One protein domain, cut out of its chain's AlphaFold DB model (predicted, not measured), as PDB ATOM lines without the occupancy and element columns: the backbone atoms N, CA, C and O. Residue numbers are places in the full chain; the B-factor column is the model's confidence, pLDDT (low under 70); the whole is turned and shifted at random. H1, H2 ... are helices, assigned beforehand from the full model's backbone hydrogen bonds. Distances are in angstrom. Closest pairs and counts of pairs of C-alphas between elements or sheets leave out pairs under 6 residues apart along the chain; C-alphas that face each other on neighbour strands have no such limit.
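This is residues 19 to 45 and 126 to 194 of the 194 residues of an uncharacterized protein of Firmicutes bacterium ADurb.Bin373 (UniProt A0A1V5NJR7). Three helices make the main body: H2 crosses H4 nearly at right angles, and H3, joined to H2 by one residue, slants away and meets H4 at its first residue, while the short H1 sits at one end of the whole beside the end of H3. Two long stretches hold no named element: residues 33 to 45, which follow H1 and loop out to one side, and residues 126 to 141, which lead into H2. The printed part has 96 residues with four named helices in the order H1, H2, H3, H4 and no named strand; the class is all helix, though under half of the residues, 46, are in named elements. It is compact, with a radius of gyration of the C-alphas of 13.6 A and spans of 41 by 31 by 25 A.

Start at H1, residues 25 to 32, which is close but not clearly touching H3, residues 153 to 166; the closest C-alphas, of Asn 30 and Ile 166, are 7.6 A apart. H2, residues 142 to 151, touches H3 at a steep tilt of 56 degrees, opposite ways; H3 does this with residues 155 to 156 alone, and the closest C-alphas, of Glu 149 and Ala 156, are 5.5 A apart. H2 also touches H4, residues 177 to 190, about perpendicular at 84 degrees, with the C-alphas of Gly 142 and Gly 184 closest at 3.9 A. H3 and H4 form a helical hairpin at a steep tilt of 43 degrees; H4 touches H3 with residue 177 alone, its C-alpha 6.7 A from that of Arg 160. H1 is apart from H2 and H4. In H1, H2, H3 and H4 every O i to N i+4 pair is within hydrogen-bond range.

Find C-alpha 25 at (55.474, -38.231, -15.842), where H1 begins; it is 10.5 A long. H2 measures 14.2 A and H3 20.0 A. H4 runs 20.1 A to C-alpha 190 at (28.031, -36.715, 5.908).

Look for the two C-alphas farthest apart at Lys 22 and Lys 190, 42.5 A. Residues 46 to 125 are not printed, and C-alphas 45 and 126 are 30.3 A apart across this cut, which lies in the link from H1 to H2. The link H2 to H3 is tight and H3 to H4 is short. Only residue 194, the chain's last, has a pLDDT under 70.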
ATOM      1  N   VAL A  19      65.251 -40.620  -4.626       93.69
ATOM      2  CA  VAL A  19      65.413 -41.236  -5.940       93.69
ATOM      3  C   VAL A  19      64.400 -40.641  -6.912       93.69
ATOM      4  O   VAL A  19      63.216 -40.527  -6.593       93.69
ATOM      5  N   LYS A  20      64.858 -40.264  -8.109       93.06
ATOM      6  CA  LYS A  20      64.007 -39.709  -9.166       93.06
ATOM      7  C   LYS A  20      63.921 -40.662 -10.361       93.06
ATOM      8  O   LYS A  20      64.926 -41.279 -10.719       93.06
ATOM      9  N   PRO A  21      62.746 -40.782 -10.995       95.31
ATOM     10  CA  PRO A  21      62.617 -41.505 -12.250       95.31
ATOM     11  C   PRO A  21      63.393 -40.807 -13.367       95.31
ATOM     12  O   PRO A  21      63.533 -39.586 -13.375       95.31
ATOM     13  N   LYS A  22      63.877 -41.595 -14.332       92.38
ATOM     14  CA  LYS A  22      64.513 -41.059 -15.549       92.38
ATOM     15  C   LYS A  22      63.494 -40.438 -16.507       92.38
ATOM     16  O   LYS A  22      63.845 -39.566 -17.290       92.38
ATOM     17  N   ALA A  23      62.260 -40.937 -16.473       91.75
ATOM     18  CA  ALA A  23      61.172 -40.447 -17.302       91.75
ATOM     19  C   ALA A  23      60.421 -39.315 -16.596       91.75
ATOM     20  O   ALA A  23      60.155 -39.393 -15.396       91.75
ATOM     21  N   ASP A  24      60.026 -38.307 -17.368       94.81
ATOM     22  CA  ASP A  24      59.030 -37.329 -16.949       94.81
ATOM     23  C   ASP A  24      57.621 -37.940 -17.013       94.81
ATOM     24  O   ASP A  24      57.275 -38.661 -17.958       94.81
ATOM     25  N   TRP A  25      56.809 -37.655 -15.994       93.94
ATOM     26  CA  TRP A  25      55.474 -38.231 -15.842       93.94
ATOM     27  C   TRP A  25      54.550 -37.848 -16.997       93.94
ATOM     28  O   TRP A  25      53.892 -38.714 -17.573       93.94
ATOM     29  N   TRP A  26      54.537 -36.572 -17.378       92.94
ATOM     30  CA  TRP A  26      53.640 -36.058 -18.411       92.94
ATOM     31  C   TRP A  26      54.039 -36.502 -19.802       92.94
ATOM     32  O   TRP A  26      53.190 -36.895 -20.600       92.94
ATOM     33  N   THR A  27      55.336 -36.520 -20.079       95.19
ATOM     34  CA  THR A  27      55.879 -37.064 -21.321       95.19
ATOM     35  C   THR A  27      55.499 -38.536 -21.480       95.19
ATOM     36  O   THR A  27      55.039 -38.949 -22.547       95.19
ATOM     37  N   TRP A  28      55.636 -39.331 -20.415       95.88
ATOM     38  CA  TRP A  28      55.237 -40.738 -20.425       95.88
ATOM     39  C   TRP A  28      53.728 -40.905 -20.611       95.88
ATOM     40  O   TRP A  28      53.303 -41.706 -21.443       95.88
ATOM     41  N   LEU A  29      52.927 -40.126 -19.884       94.75
ATOM     42  CA  LEU A  29      51.470 -40.177 -19.937       94.75
ATOM     43  C   LEU A  29      50.951 -39.802 -21.334       94.75
ATOM     44  O   LEU A  29      50.112 -40.504 -21.896       94.75
ATOM     45  N   ASN A  30      51.519 -38.758 -21.939       95.06
ATOM     46  CA  ASN A  30      51.217 -38.349 -23.305       95.06
ATOM     47  C   ASN A  30      51.565 -39.438 -24.326       95.06
ATOM     48  O   ASN A  30      50.759 -39.733 -25.200       95.06
ATOM     49  N   LYS A  31      52.747 -40.059 -24.207       95.56
ATOM     50  CA  LYS A  31      53.160 -41.160 -25.095       95.56
ATOM     51  C   LYS A  31      52.249 -42.379 -24.952       95.56
ATOM     52  O   LYS A  31      51.994 -43.071 -25.931       95.56
ATOM     53  N   LYS A  32      51.791 -42.654 -23.731       93.50
ATOM     54  CA  LYS A  32      50.871 -43.751 -23.434       93.50
ATOM     55  C   LYS A  32      49.473 -43.504 -24.008       93.50
ATOM     56  O   LYS A  32      48.812 -44.462 -24.390       93.50
ATOM     57  N   GLY A  33      49.030 -42.248 -24.053       95.19
ATOM     58  CA  GLY A  33      47.733 -41.853 -24.608       95.19
ATOM     59  C   GLY A  33      46.528 -42.201 -23.727       95.19
ATOM     60  O   GLY A  33      45.395 -42.041 -24.165       95.19
ATOM     61  N   CYS A  34      46.751 -42.674 -22.499       94.00
ATOM     62  CA  CYS A  34      45.705 -42.964 -21.520       94.00
ATOM     63  C   CYS A  34      46.272 -42.961 -20.095       94.00
ATOM     64  O   CYS A  34      47.483 -43.089 -19.892       94.00
ATOM     65  N   TRP A  35      45.403 -42.845 -19.091       94.31
ATOM     66  CA  TRP A  35      45.810 -42.959 -17.690       94.31
ATOM     67  C   TRP A  35      46.269 -44.383 -17.322       94.31
ATOM     68  O   TRP A  35      45.795 -45.361 -17.903       94.31
ATOM     69  N   PRO A  36      47.190 -44.534 -16.345       92.56
ATOM     70  CA  PRO A  36      47.618 -45.844 -15.866       92.56
ATOM     71  C   PRO A  36      46.443 -46.683 -15.371       92.56
ATOM     72  O   PRO A  36      45.571 -46.207 -14.642       92.56
ATOM     73  N   SER A  37      46.469 -47.971 -15.696       87.50
ATOM     74  CA  SER A  37      45.466 -48.907 -15.197       87.50
ATOM     75  C   SER A  37      45.637 -49.149 -13.697       87.50
ATOM     76  O   SER A  37      46.744 -49.386 -13.213       87.50
ATOM     77  N   LEU A  38      44.528 -49.179 -12.959       84.25
ATOM     78  CA  LEU A  38      44.520 -49.603 -11.556       84.25
ATOM     79  C   LEU A  38      44.781 -51.101 -11.369       84.25
ATOM     80  O   LEU A  38      45.260 -51.512 -10.307       84.25
ATOM     81  N   LEU A  39      44.455 -51.893 -12.392       84.25
ATOM     82  CA  LEU A  39      44.647 -53.335 -12.400       84.25
ATOM     83  C   LEU A  39      46.112 -53.678 -12.678       84.25
ATOM     84  O   LEU A  39      46.731 -54.399 -11.902       84.25
ATOM     85  N   TYR A  40      46.671 -53.122 -13.754       85.81
ATOM     86  CA  TYR A  40      48.035 -53.439 -14.188       85.81
ATOM     87  C   TYR A  40      49.100 -52.581 -13.504       85.81
ATOM     88  O   TYR A  40      50.242 -53.013 -13.385       85.81
ATOM     89  N   ARG A  41      48.731 -51.379 -13.034       88.25
ATOM     90  CA  ARG A  41      49.602 -50.441 -12.302       88.25
ATOM     91  C   ARG A  41      50.927 -50.178 -13.010       88.25
ATOM     92  O   ARG A  41      51.978 -50.066 -12.387       88.25
ATOM     93  N   ASP A  42      50.857 -50.051 -14.325       91.75
ATOM     94  CA  ASP A  42      52.011 -49.895 -15.210       91.75
ATOM     95  C   ASP A  42      52.843 -48.626 -14.960       91.75
ATOM     96  O   ASP A  42      53.994 -48.562 -15.382       91.75
ATOM     97  N   CYS A  43      52.324 -47.653 -14.207       93.75
ATOM     98  CA  CYS A  43      53.115 -46.535 -13.703       93.75
ATOM     99  C   CYS A  43      54.148 -46.949 -12.642       93.75
ATOM    100  O   CYS A  43      55.176 -46.293 -12.499       93.75
ATOM    101  N   GLN A  44      53.915 -48.026 -11.885       93.00
ATOM    102  CA  GLN A  44      54.791 -48.393 -10.770       93.00
ATOM    103  C   GLN A  44      56.178 -48.831 -11.237       93.00
ATOM    104  O   GLN A  44      57.144 -48.521 -10.556       93.00
ATOM    105  N   GLY A  45      56.294 -49.496 -12.390       92.81
ATOM    106  CA  GLY A  45      57.585 -49.866 -12.982       92.81
ATOM    107  C   GLY A  45      58.504 -48.651 -13.179       92.81
ATOM    108  O   GLY A  45      59.420 -48.453 -12.379       92.81
ATOM    109  N   ALA A 126      45.673 -33.737   7.949       94.25
ATOM    110  CA  ALA A 126      44.913 -32.579   8.430       94.25
ATOM    111  C   ALA A 126      44.195 -31.807   7.303       94.25
ATOM    112  O   ALA A 126      43.220 -31.107   7.548       94.25
ATOM    113  N   MET A 127      44.647 -31.959   6.056       95.19
ATOM    114  CA  MET A 127      44.014 -31.373   4.867       95.19
ATOM    115  C   MET A 127      42.881 -32.248   4.298       95.19
ATOM    116  O   MET A 127      42.283 -31.890   3.283       95.19
ATOM    117  N   GLY A 128      42.598 -33.405   4.909       95.25
ATOM    118  CA  GLY A 128      41.555 -34.343   4.483       95.25
ATOM    119  C   GLY A 128      42.038 -35.470   3.560       95.25
ATOM    120  O   GLY A 128      41.230 -36.289   3.107       95.25
ATOM    121  N   PHE A 129      43.342 -35.572   3.276       95.62
ATOM    122  CA  PHE A 129      43.867 -36.711   2.521       95.62
ATOM    123  C   PHE A 129      43.797 -37.993   3.352       95.62
ATOM    124  O   PHE A 129      44.166 -38.019   4.513       95.62
ATOM    125  N   GLN A 130      43.385 -39.092   2.718       91.88
ATOM    126  CA  GLN A 130      43.144 -40.371   3.403       91.88
ATOM    127  C   GLN A 130      44.359 -41.311   3.423       91.88
ATOM    128  O   GLN A 130      44.423 -42.256   4.200       91.88
ATOM    129  N   ARG A 131      45.325 -41.094   2.526       91.12
ATOM    130  CA  ARG A 131      46.562 -41.880   2.427       91.12
ATOM    131  C   ARG A 131      47.653 -41.072   1.744       91.12
ATOM    132  O   ARG A 131      47.361 -40.217   0.903       91.12
ATOM    133  N   THR A 132      48.903 -41.415   2.020       90.69
ATOM    134  CA  THR A 132      50.057 -40.942   1.253       90.69
ATOM    135  C   THR A 132      50.097 -41.642  -0.107       90.69
ATOM    136  O   THR A 132      50.122 -42.872  -0.192       90.69
ATOM    137  N   ALA A 133      50.072 -40.870  -1.190       90.25
ATOM    138  CA  ALA A 133      50.097 -41.376  -2.562       90.25
ATOM    139  C   ALA A 133      50.636 -40.315  -3.530       90.25
ATOM    140  O   ALA A 133      50.770 -39.148  -3.160       90.25
ATOM    141  N   CYS A 134      50.874 -40.702  -4.788       92.50
ATOM    142  CA  CYS A 134      51.014 -39.727  -5.868       92.50
ATOM    143  C   CYS A 134      49.723 -38.906  -5.984       92.50
ATOM    144  O   CYS A 134      48.625 -39.466  -5.942       92.50
ATOM    145  N   TRP A 135      49.853 -37.593  -6.157       92.69
ATOM    146  CA  TRP A 135      48.718 -36.669  -6.210       92.69
ATOM    147  C   TRP A 135      47.820 -36.886  -7.442       92.69
ATOM    148  O   TRP A 135      46.651 -36.548  -7.394       92.69
ATOM    149  N   CYS A 136      48.327 -37.504  -8.512       92.94
ATOM    150  CA  CYS A 136      47.572 -37.875  -9.717       92.94
ATOM    151  C   CYS A 136      47.339 -39.396  -9.816       92.94
ATOM    152  O   CYS A 136      47.354 -39.980 -10.900       92.94
ATOM    153  N   CYS A 137      47.242 -40.091  -8.678       92.75
ATOM    154  CA  CYS A 137      47.078 -41.543  -8.661       92.75
ATOM    155  C   CYS A 137      45.686 -41.945  -9.184       92.75
ATOM    156  O   CYS A 137      44.694 -41.549  -8.572       92.75
ATOM    157  N   PRO A 138      45.582 -42.842 -10.184       90.88
ATOM    158  CA  PRO A 138      44.290 -43.380 -10.625       90.88
ATOM    159  C   PRO A 138      43.476 -44.027  -9.495       90.88
ATOM    160  O   PRO A 138      42.252 -44.034  -9.519       90.88
ATOM    161  N   GLY A 139      44.144 -44.523  -8.448       89.62
ATOM    162  CA  GLY A 139      43.518 -45.122  -7.264       89.62
ATOM    163  C   GLY A 139      43.102 -44.124  -6.192       89.62
ATOM    164  O   GLY A 139      43.041 -44.484  -5.017       89.62
ATOM    165  N   MET A 140      42.934 -42.854  -6.544       92.31
ATOM    166  CA  MET A 140      42.441 -41.823  -5.641       92.31
ATOM    167  C   MET A 140      40.967 -42.064  -5.290       92.31
ATOM    168  O   MET A 140      40.150 -42.334  -6.168       92.31
ATOM    169  N   CYS A 141      40.610 -41.969  -4.009       93.31
ATOM    170  CA  CYS A 141      39.206 -41.997  -3.586       93.31
ATOM    171  C   CYS A 141      38.587 -40.589  -3.606       93.31
ATOM    172  O   CYS A 141      39.305 -39.592  -3.662       93.31
ATOM    173  N   GLY A 142      37.257 -40.495  -3.498       96.00
ATOM    174  CA  GLY A 142      36.558 -39.206  -3.538       96.00
ATOM    175  C   GLY A 142      37.052 -38.195  -2.496       96.00
ATOM    176  O   GLY A 142      37.327 -37.056  -2.849       96.00
ATOM    177  N   LEU A 143      37.258 -38.614  -1.238       96.88
ATOM    178  CA  LEU A 143      37.785 -37.728  -0.185       96.88
ATOM    179  C   LEU A 143      39.177 -37.180  -0.526       96.88
ATOM    180  O   LEU A 143      39.447 -36.010  -0.288       96.88
ATOM    181  N   GLN A 144      40.050 -37.994  -1.131       96.06
ATOM    182  CA  GLN A 144      41.358 -37.517  -1.585       96.06
ATOM    183  C   GLN A 144      41.246 -36.528  -2.752       96.06
ATOM    184  O   GLN A 144      41.997 -35.558  -2.775       96.06
ATOM    185  N   ALA A 145      40.331 -36.755  -3.700       97.06
ATOM    186  CA  ALA A 145      40.097 -35.833  -4.813       97.06
ATOM    187  C   ALA A 145      39.553 -34.492  -4.318       97.06
ATOM    188  O   ALA A 145      40.048 -33.439  -4.707       97.06
ATOM    189  N   TYR A 146      38.600 -34.536  -3.388       98.00
ATOM    190  CA  TYR A 146      38.053 -33.349  -2.745       98.00
ATOM    191  C   TYR A 146      39.110 -32.583  -1.932       98.00
ATOM    192  O   TYR A 146      39.225 -31.365  -2.060       98.00
ATOM    193  N   ALA A 147      39.947 -33.286  -1.162       97.50
ATOM    194  CA  ALA A 147      41.074 -32.674  -0.459       97.50
ATOM    195  C   ALA A 147      42.090 -32.041  -1.427       97.50
ATOM    196  O   ALA A 147      42.596 -30.952  -1.154       97.50
ATOM    197  N   LEU A 148      42.374 -32.682  -2.567       97.75
ATOM    198  CA  LEU A 148      43.250 -32.120  -3.597       97.75
ATOM    199  C   LEU A 148      42.659 -30.841  -4.201       97.75
ATOM    200  O   LEU A 148      43.377 -29.853  -4.295       97.75
ATOM    201  N   GLU A 149      41.371 -30.841  -4.551       98.06
ATOM    202  CA  GLU A 149      40.664 -29.664  -5.076       98.06
ATOM    203  C   GLU A 149      40.764 -28.474  -4.119       98.06
ATOM    204  O   GLU A 149      41.171 -27.384  -4.512       98.06
ATOM    205  N   LYS A 150      40.433 -28.703  -2.843       97.81
ATOM    206  CA  LYS A 150      40.358 -27.652  -1.823       97.81
ATOM    207  C   LYS A 150      41.725 -27.049  -1.504       97.81
ATOM    208  O   LYS A 150      41.829 -25.842  -1.309       97.81
ATOM    209  N   ASN A 151      42.762 -27.882  -1.418       97.44
ATOM    210  CA  ASN A 151      44.068 -27.461  -0.903       97.44
ATOM    211  C   ASN A 151      45.103 -27.190  -2.006       97.44
ATOM    212  O   ASN A 151      46.060 -26.454  -1.778       97.44
ATOM    213  N   PHE A 152      44.939 -27.780  -3.194       97.19
ATOM    214  CA  PHE A 152      45.888 -27.684  -4.307       97.19
ATOM    215  C   PHE A 152      45.163 -27.582  -5.665       97.19
ATOM    216  O   PHE A 152      45.371 -28.431  -6.541       97.19
ATOM    217  N   PRO A 153      44.353 -26.530  -5.898       97.62
ATOM    218  CA  PRO A 153      43.520 -26.412  -7.100       97.62
ATOM    219  C   PRO A 153      44.329 -26.423  -8.407       97.62
ATOM    220  O   PRO A 153      43.855 -26.921  -9.425       97.62
ATOM    221  N   GLY A 154      45.582 -25.954  -8.391       98.12
ATOM    222  CA  GLY A 154      46.478 -26.055  -9.549       98.12
ATOM    223  C   GLY A 154      46.739 -27.502  -9.984       98.12
ATOM    224  O   GLY A 154      46.668 -27.809 -11.169       98.12
ATOM    225  N   LEU A 155      46.957 -28.417  -9.033       96.88
ATOM    226  CA  LEU A 155      47.148 -29.842  -9.331       96.88
ATOM    227  C   LEU A 155      45.846 -30.500  -9.797       96.88
ATOM    228  O   LEU A 155      45.865 -31.341 -10.690       96.88
ATOM    229  N   ALA A 156      44.710 -30.105  -9.229       97.88
ATOM    230  CA  ALA A 156      43.411 -30.565  -9.704       97.88
ATOM    231  C   ALA A 156      43.155 -30.145 -11.163       97.88
ATOM    232  O   ALA A 156      42.719 -30.954 -11.986       97.88
ATOM    233  N   ASN A 157      43.506 -28.907 -11.518       98.19
ATOM    234  CA  ASN A 157      43.391 -28.400 -12.883       98.19
ATOM    235  C   ASN A 157      44.299 -29.143 -13.868       98.19
ATOM    236  O   ASN A 157      43.868 -29.409 -14.989       98.19
ATOM    237  N   GLU A 158      45.498 -29.553 -13.447       97.44
ATOM    238  CA  GLU A 158      46.352 -30.435 -14.248       97.44
ATOM    239  C   GLU A 158      45.657 -31.770 -14.549       97.44
ATOM    240  O   GLU A 158      45.634 -32.205 -15.700       97.44
ATOM    241  N   ILE A 159      45.015 -32.406 -13.561       96.69
ATOM    242  CA  ILE A 159      44.269 -33.656 -13.804       96.69
ATOM    243  C   ILE A 159      43.167 -33.417 -14.834       96.69
ATOM    244  O   ILE A 159      43.093 -34.153 -15.816       96.69
ATOM    245  N   ARG A 160      42.357 -32.367 -14.665       96.94
ATOM    246  CA  ARG A 160      41.281 -32.020 -15.611       96.94
ATOM    247  C   ARG A 160      41.801 -31.765 -17.020       96.94
ATOM    248  O   ARG A 160      41.170 -32.173 -17.995       96.94
ATOM    249  N   PHE A 161      42.934 -31.076 -17.143       97.38
ATOM    250  CA  PHE A 161      43.582 -30.830 -18.426       97.38
ATOM    251  C   PHE A 161      43.939 -32.150 -19.115       97.38
ATOM    252  O   PHE A 161      43.583 -32.359 -20.279       97.38
ATOM    253  N   TRP A 162      44.575 -33.070 -18.389       96.50
ATOM    254  CA  TRP A 162      44.924 -34.379 -18.928       96.50
ATOM    255  C   TRP A 162      43.689 -35.234 -19.219       96.50
ATOM    256  O   TRP A 162      43.648 -35.879 -20.262       96.50
ATOM    257  N   GLU A 163      42.641 -35.186 -18.397       95.81
ATOM    258  CA  GLU A 163      41.407 -35.927 -18.673       95.81
ATOM    259  C   GLU A 163      40.744 -35.528 -19.995       95.81
ATOM    260  O   GLU A 163      40.293 -36.394 -20.746       95.81
ATOM    261  N   LYS A 164      40.762 -34.235 -20.338       96.19
ATOM    262  CA  LYS A 164      40.273 -33.745 -21.638       96.19
ATOM    263  C   LYS A 164      41.099 -34.258 -22.818       96.19
ATOM    264  O   LYS A 164      40.573 -34.385 -23.918       96.19
ATOM    265  N   ARG A 165      42.391 -34.520 -22.608       96.25
ATOM    266  CA  ARG A 165      43.333 -34.897 -23.669       96.25
ATOM    267  C   ARG A 165      43.381 -36.401 -23.923       96.25
ATOM    268  O   ARG A 165      43.511 -36.809 -25.071       96.25
ATOM    269  N   ILE A 166      43.338 -37.211 -22.867       95.00
ATOM    270  CA  ILE A 166      43.618 -38.656 -22.938       95.00
ATOM    271  C   ILE A 166      42.558 -39.526 -22.239       95.00
ATOM    272  O   ILE A 166      42.787 -40.711 -21.995       95.00
ATOM    273  N   GLY A 167      41.403 -38.946 -21.905       94.12
ATOM    274  CA  GLY A 167      40.297 -39.631 -21.238       94.12
ATOM    275  C   GLY A 167      40.419 -39.662 -19.713       94.12
ATOM    276  O   GLY A 167      41.361 -39.132 -19.134       94.12
ATOM    277  N   PHE A 168      39.446 -40.279 -19.042       93.25
ATOM    278  CA  PHE A 168      39.302 -40.203 -17.584       93.25
ATOM    279  C   PHE A 168      40.424 -40.879 -16.790       93.25
ATOM    280  O   PHE A 168      40.934 -41.935 -17.171       93.25
ATOM    281  N   MET A 169      40.732 -40.311 -15.621       89.38
ATOM    282  CA  MET A 169      41.733 -40.815 -14.683       89.38
ATOM    283  C   MET A 169      41.356 -42.183 -14.103       89.38
ATOM    284  O   MET A 169      42.241 -42.992 -13.818       89.38
ATOM    285  N   GLN A 170      40.059 -42.474 -13.954       84.19
ATOM    286  CA  GLN A 170      39.556 -43.805 -13.598       84.19
ATOM    287  C   GLN A 170      38.846 -44.470 -14.780       84.19
ATOM    288  O   GLN A 170      37.618 -44.609 -14.765       84.19
ATOM    289  N   PRO A 171      39.599 -44.955 -15.788       74.25
ATOM    290  CA  PRO A 171      39.000 -45.470 -17.014       74.25
ATOM    291  C   PRO A 171      38.135 -46.712 -16.765       74.25
ATOM    292  O   PRO A 171      37.088 -46.858 -17.382       74.25
ATOM    293  N   MET A 172      38.495 -47.573 -15.801       76.00
ATOM    294  CA  MET A 172      37.705 -48.779 -15.491       76.00
ATOM    295  C   MET A 172      36.326 -48.473 -14.890       76.00
ATOM    296  O   MET A 172      35.417 -49.283 -15.023       76.00
ATOM    297  N   ASN A 173      36.172 -47.324 -14.229       78.75
ATOM    298  CA  ASN A 173      34.913 -46.922 -13.600       78.75
ATOM    299  C   ASN A 173      34.141 -45.901 -14.444       78.75
ATOM    300  O   ASN A 173      33.071 -45.472 -14.020       78.75
ATOM    301  N   ASN A 174      34.708 -45.482 -15.581       82.19
ATOM    302  CA  ASN A 174      34.216 -44.393 -16.419       82.19
ATOM    303  C   ASN A 174      33.866 -43.122 -15.615       82.19
ATOM    304  O   ASN A 174      32.836 -42.493 -15.846       82.19
ATOM    305  N   LYS A 175      34.699 -42.794 -14.618       88.38
ATOM    306  CA  LYS A 175      34.533 -41.629 -13.737       88.38
ATOM    307  C   LYS A 175      35.701 -40.676 -13.913       88.38
ATOM    308  O   LYS A 175      36.854 -41.111 -13.841       88.38
ATOM    309  N   GLY A 176      35.385 -39.400 -14.100       94.38
ATOM    310  CA  GLY A 176      36.377 -38.334 -14.139       94.38
ATOM    311  C   GLY A 176      36.792 -37.872 -12.743       94.38
ATOM    312  O   GLY A 176      36.241 -38.297 -11.721       94.38
ATOM    313  N   PHE A 177      37.743 -36.949 -12.688       96.88
ATOM    314  CA  PHE A 177      38.189 -36.322 -11.452       96.88
ATOM    315  C   PHE A 177      37.048 -35.574 -10.751       96.88
ATOM    316  O   PHE A 177      36.852 -35.744  -9.549       96.88
ATOM    317  N   ASP A 178      36.224 -34.836 -11.498       97.69
ATOM    318  CA  ASP A 178      35.100 -34.072 -10.937       97.69
ATOM    319  C   ASP A 178      34.023 -34.971 -10.306       97.69
ATOM    320  O   ASP A 178      33.415 -34.611  -9.292       97.69
ATOM    321  N   ASP A 179      33.829 -36.187 -10.829       97.12
ATOM    322  CA  ASP A 179      32.959 -37.178 -10.194       97.12
ATOM    323  C   ASP A 179      33.487 -37.591  -8.821       97.12
ATOM    324  O   ASP A 179      32.714 -37.706  -7.864       97.12
ATOM    325  N   LEU A 180      34.802 -37.801  -8.709       96.56
ATOM    326  CA  LEU A 180      35.450 -38.130  -7.443       96.56
ATOM    327  C   LEU A 180      35.340 -36.968  -6.456       96.56
ATOM    328  O   LEU A 180      34.971 -37.208  -5.307       96.56
ATOM    329  N   VAL A 181      35.589 -35.732  -6.896       97.88
ATOM    330  CA  VAL A 181      35.447 -34.522  -6.069       97.88
ATOM    331  C   VAL A 181      34.028 -34.421  -5.510       97.88
ATOM    332  O   VAL A 181      33.856 -34.280  -4.301       97.88
ATOM    333  N   ARG A 182      33.000 -34.582  -6.352       98.00
ATOM    334  CA  ARG A 182      31.589 -34.540  -5.935       98.00
ATOM    335  C   ARG A 182      31.239 -35.632  -4.924       98.00
ATOM    336  O   ARG A 182      30.533 -35.369  -3.952       98.00
ATOM    337  N   VAL A 183      31.708 -36.862  -5.144       96.50
ATOM    338  CA  VAL A 183      31.517 -37.971  -4.191       96.50
ATOM    339  C   VAL A 183      32.236 -37.683  -2.872       96.50
ATOM    340  O   VAL A 183      31.687 -37.951  -1.806       96.50
ATOM    341  N   GLY A 184      33.442 -37.118  -2.937       97.25
ATOM    342  CA  GLY A 184      34.222 -36.701  -1.776       97.25
ATOM    343  C   GLY A 184      33.532 -35.624  -0.953       97.25
ATOM    344  O   GLY A 184      33.405 -35.802   0.251       97.25
ATOM    345  N   ALA A 185      33.026 -34.570  -1.594       97.81
ATOM    346  CA  ALA A 185      32.321 -33.475  -0.931       97.81
ATOM    347  C   ALA A 185      31.101 -33.978  -0.143       97.81
ATOM    348  O   ALA A 185      30.987 -33.714   1.050       97.81
ATOM    349  N   LYS A 186      30.250 -34.802  -0.773       97.44
ATOM    350  CA  LYS A 186      29.087 -35.417  -0.106       97.44
ATOM    351  C   LYS A 186      29.485 -36.296   1.077       97.44
ATOM    352  O   LYS A 186      28.782 -36.357   2.081       97.44
ATOM    353  N   LYS A 187      30.593 -37.031   0.943       96.44
ATOM    354  CA  LYS A 187      31.093 -37.886   2.018       96.44
ATOM    355  C   LYS A 187      31.640 -37.050   3.180       96.44
ATOM    356  O   LYS A 187      31.321 -37.361   4.319       96.44
ATOM    357  N   ALA A 188      32.397 -35.993   2.888       95.25
ATOM    358  CA  ALA A 188      32.924 -35.075   3.893       95.25
ATOM    359  C   ALA A 188      31.795 -34.396   4.684       95.25
ATOM    360  O   ALA A 188      31.862 -34.352   5.906       95.25
ATOM    361  N   GLU A 189      30.731 -33.959   4.005       95.31
ATOM    362  CA  GLU A 189      29.531 -33.403   4.645       95.31
ATOM    363  C   GLU A 189      28.870 -34.413   5.590       95.31
ATOM    364  O   GLU A 189      28.628 -34.119   6.758       95.31
ATOM    365  N   LYS A 190      28.645 -35.644   5.112       95.12
ATOM    366  CA  LYS A 190      28.031 -36.715   5.908       95.12
ATOM    367  C   LYS A 190      28.852 -37.086   7.149       95.12
ATOM    368  O   LYS A 190      28.277 -37.480   8.159       95.12
ATOM    369  N   GLU A 191      30.177 -37.021   7.056       93.56
ATOM    370  CA  GLU A 191      31.103 -37.381   8.138       93.56
ATOM    371  C   GLU A 191      31.449 -36.196   9.057       93.56
ATOM    372  O   GLU A 191      32.227 -36.374   9.990       93.56
ATOM    373  N   GLY A 192      30.883 -35.002   8.826       88.19
ATOM    374  CA  GLY A 192      31.175 -33.811   9.632       88.19
ATOM    375  C   GLY A 192      32.614 -33.307   9.477       88.19
ATOM    376  O   GLY A 192      33.184 -32.762  10.416       88.19
ATOM    377  N   LEU A 193      33.220 -33.528   8.307       82.31
ATOM    378  CA  LEU A 193      34.591 -33.122   7.971       82.31
ATOM    379  C   LEU A 193      34.657 -31.759   7.246       82.31
ATOM    380  O   LEU A 193      35.727 -31.384   6.755       82.31
ATOM    381  N   LEU A 194      33.519 -31.066   7.112       66.50
ATOM    382  CA  LEU A 194      33.381 -29.748   6.478       66.50
ATOM    383  C   LEU A 194      33.242 -28.631   7.505       66.50
ATOM    384  O   LEU A 194      32.476 -28.825   8.472       66.50
TER     385      LEU A 194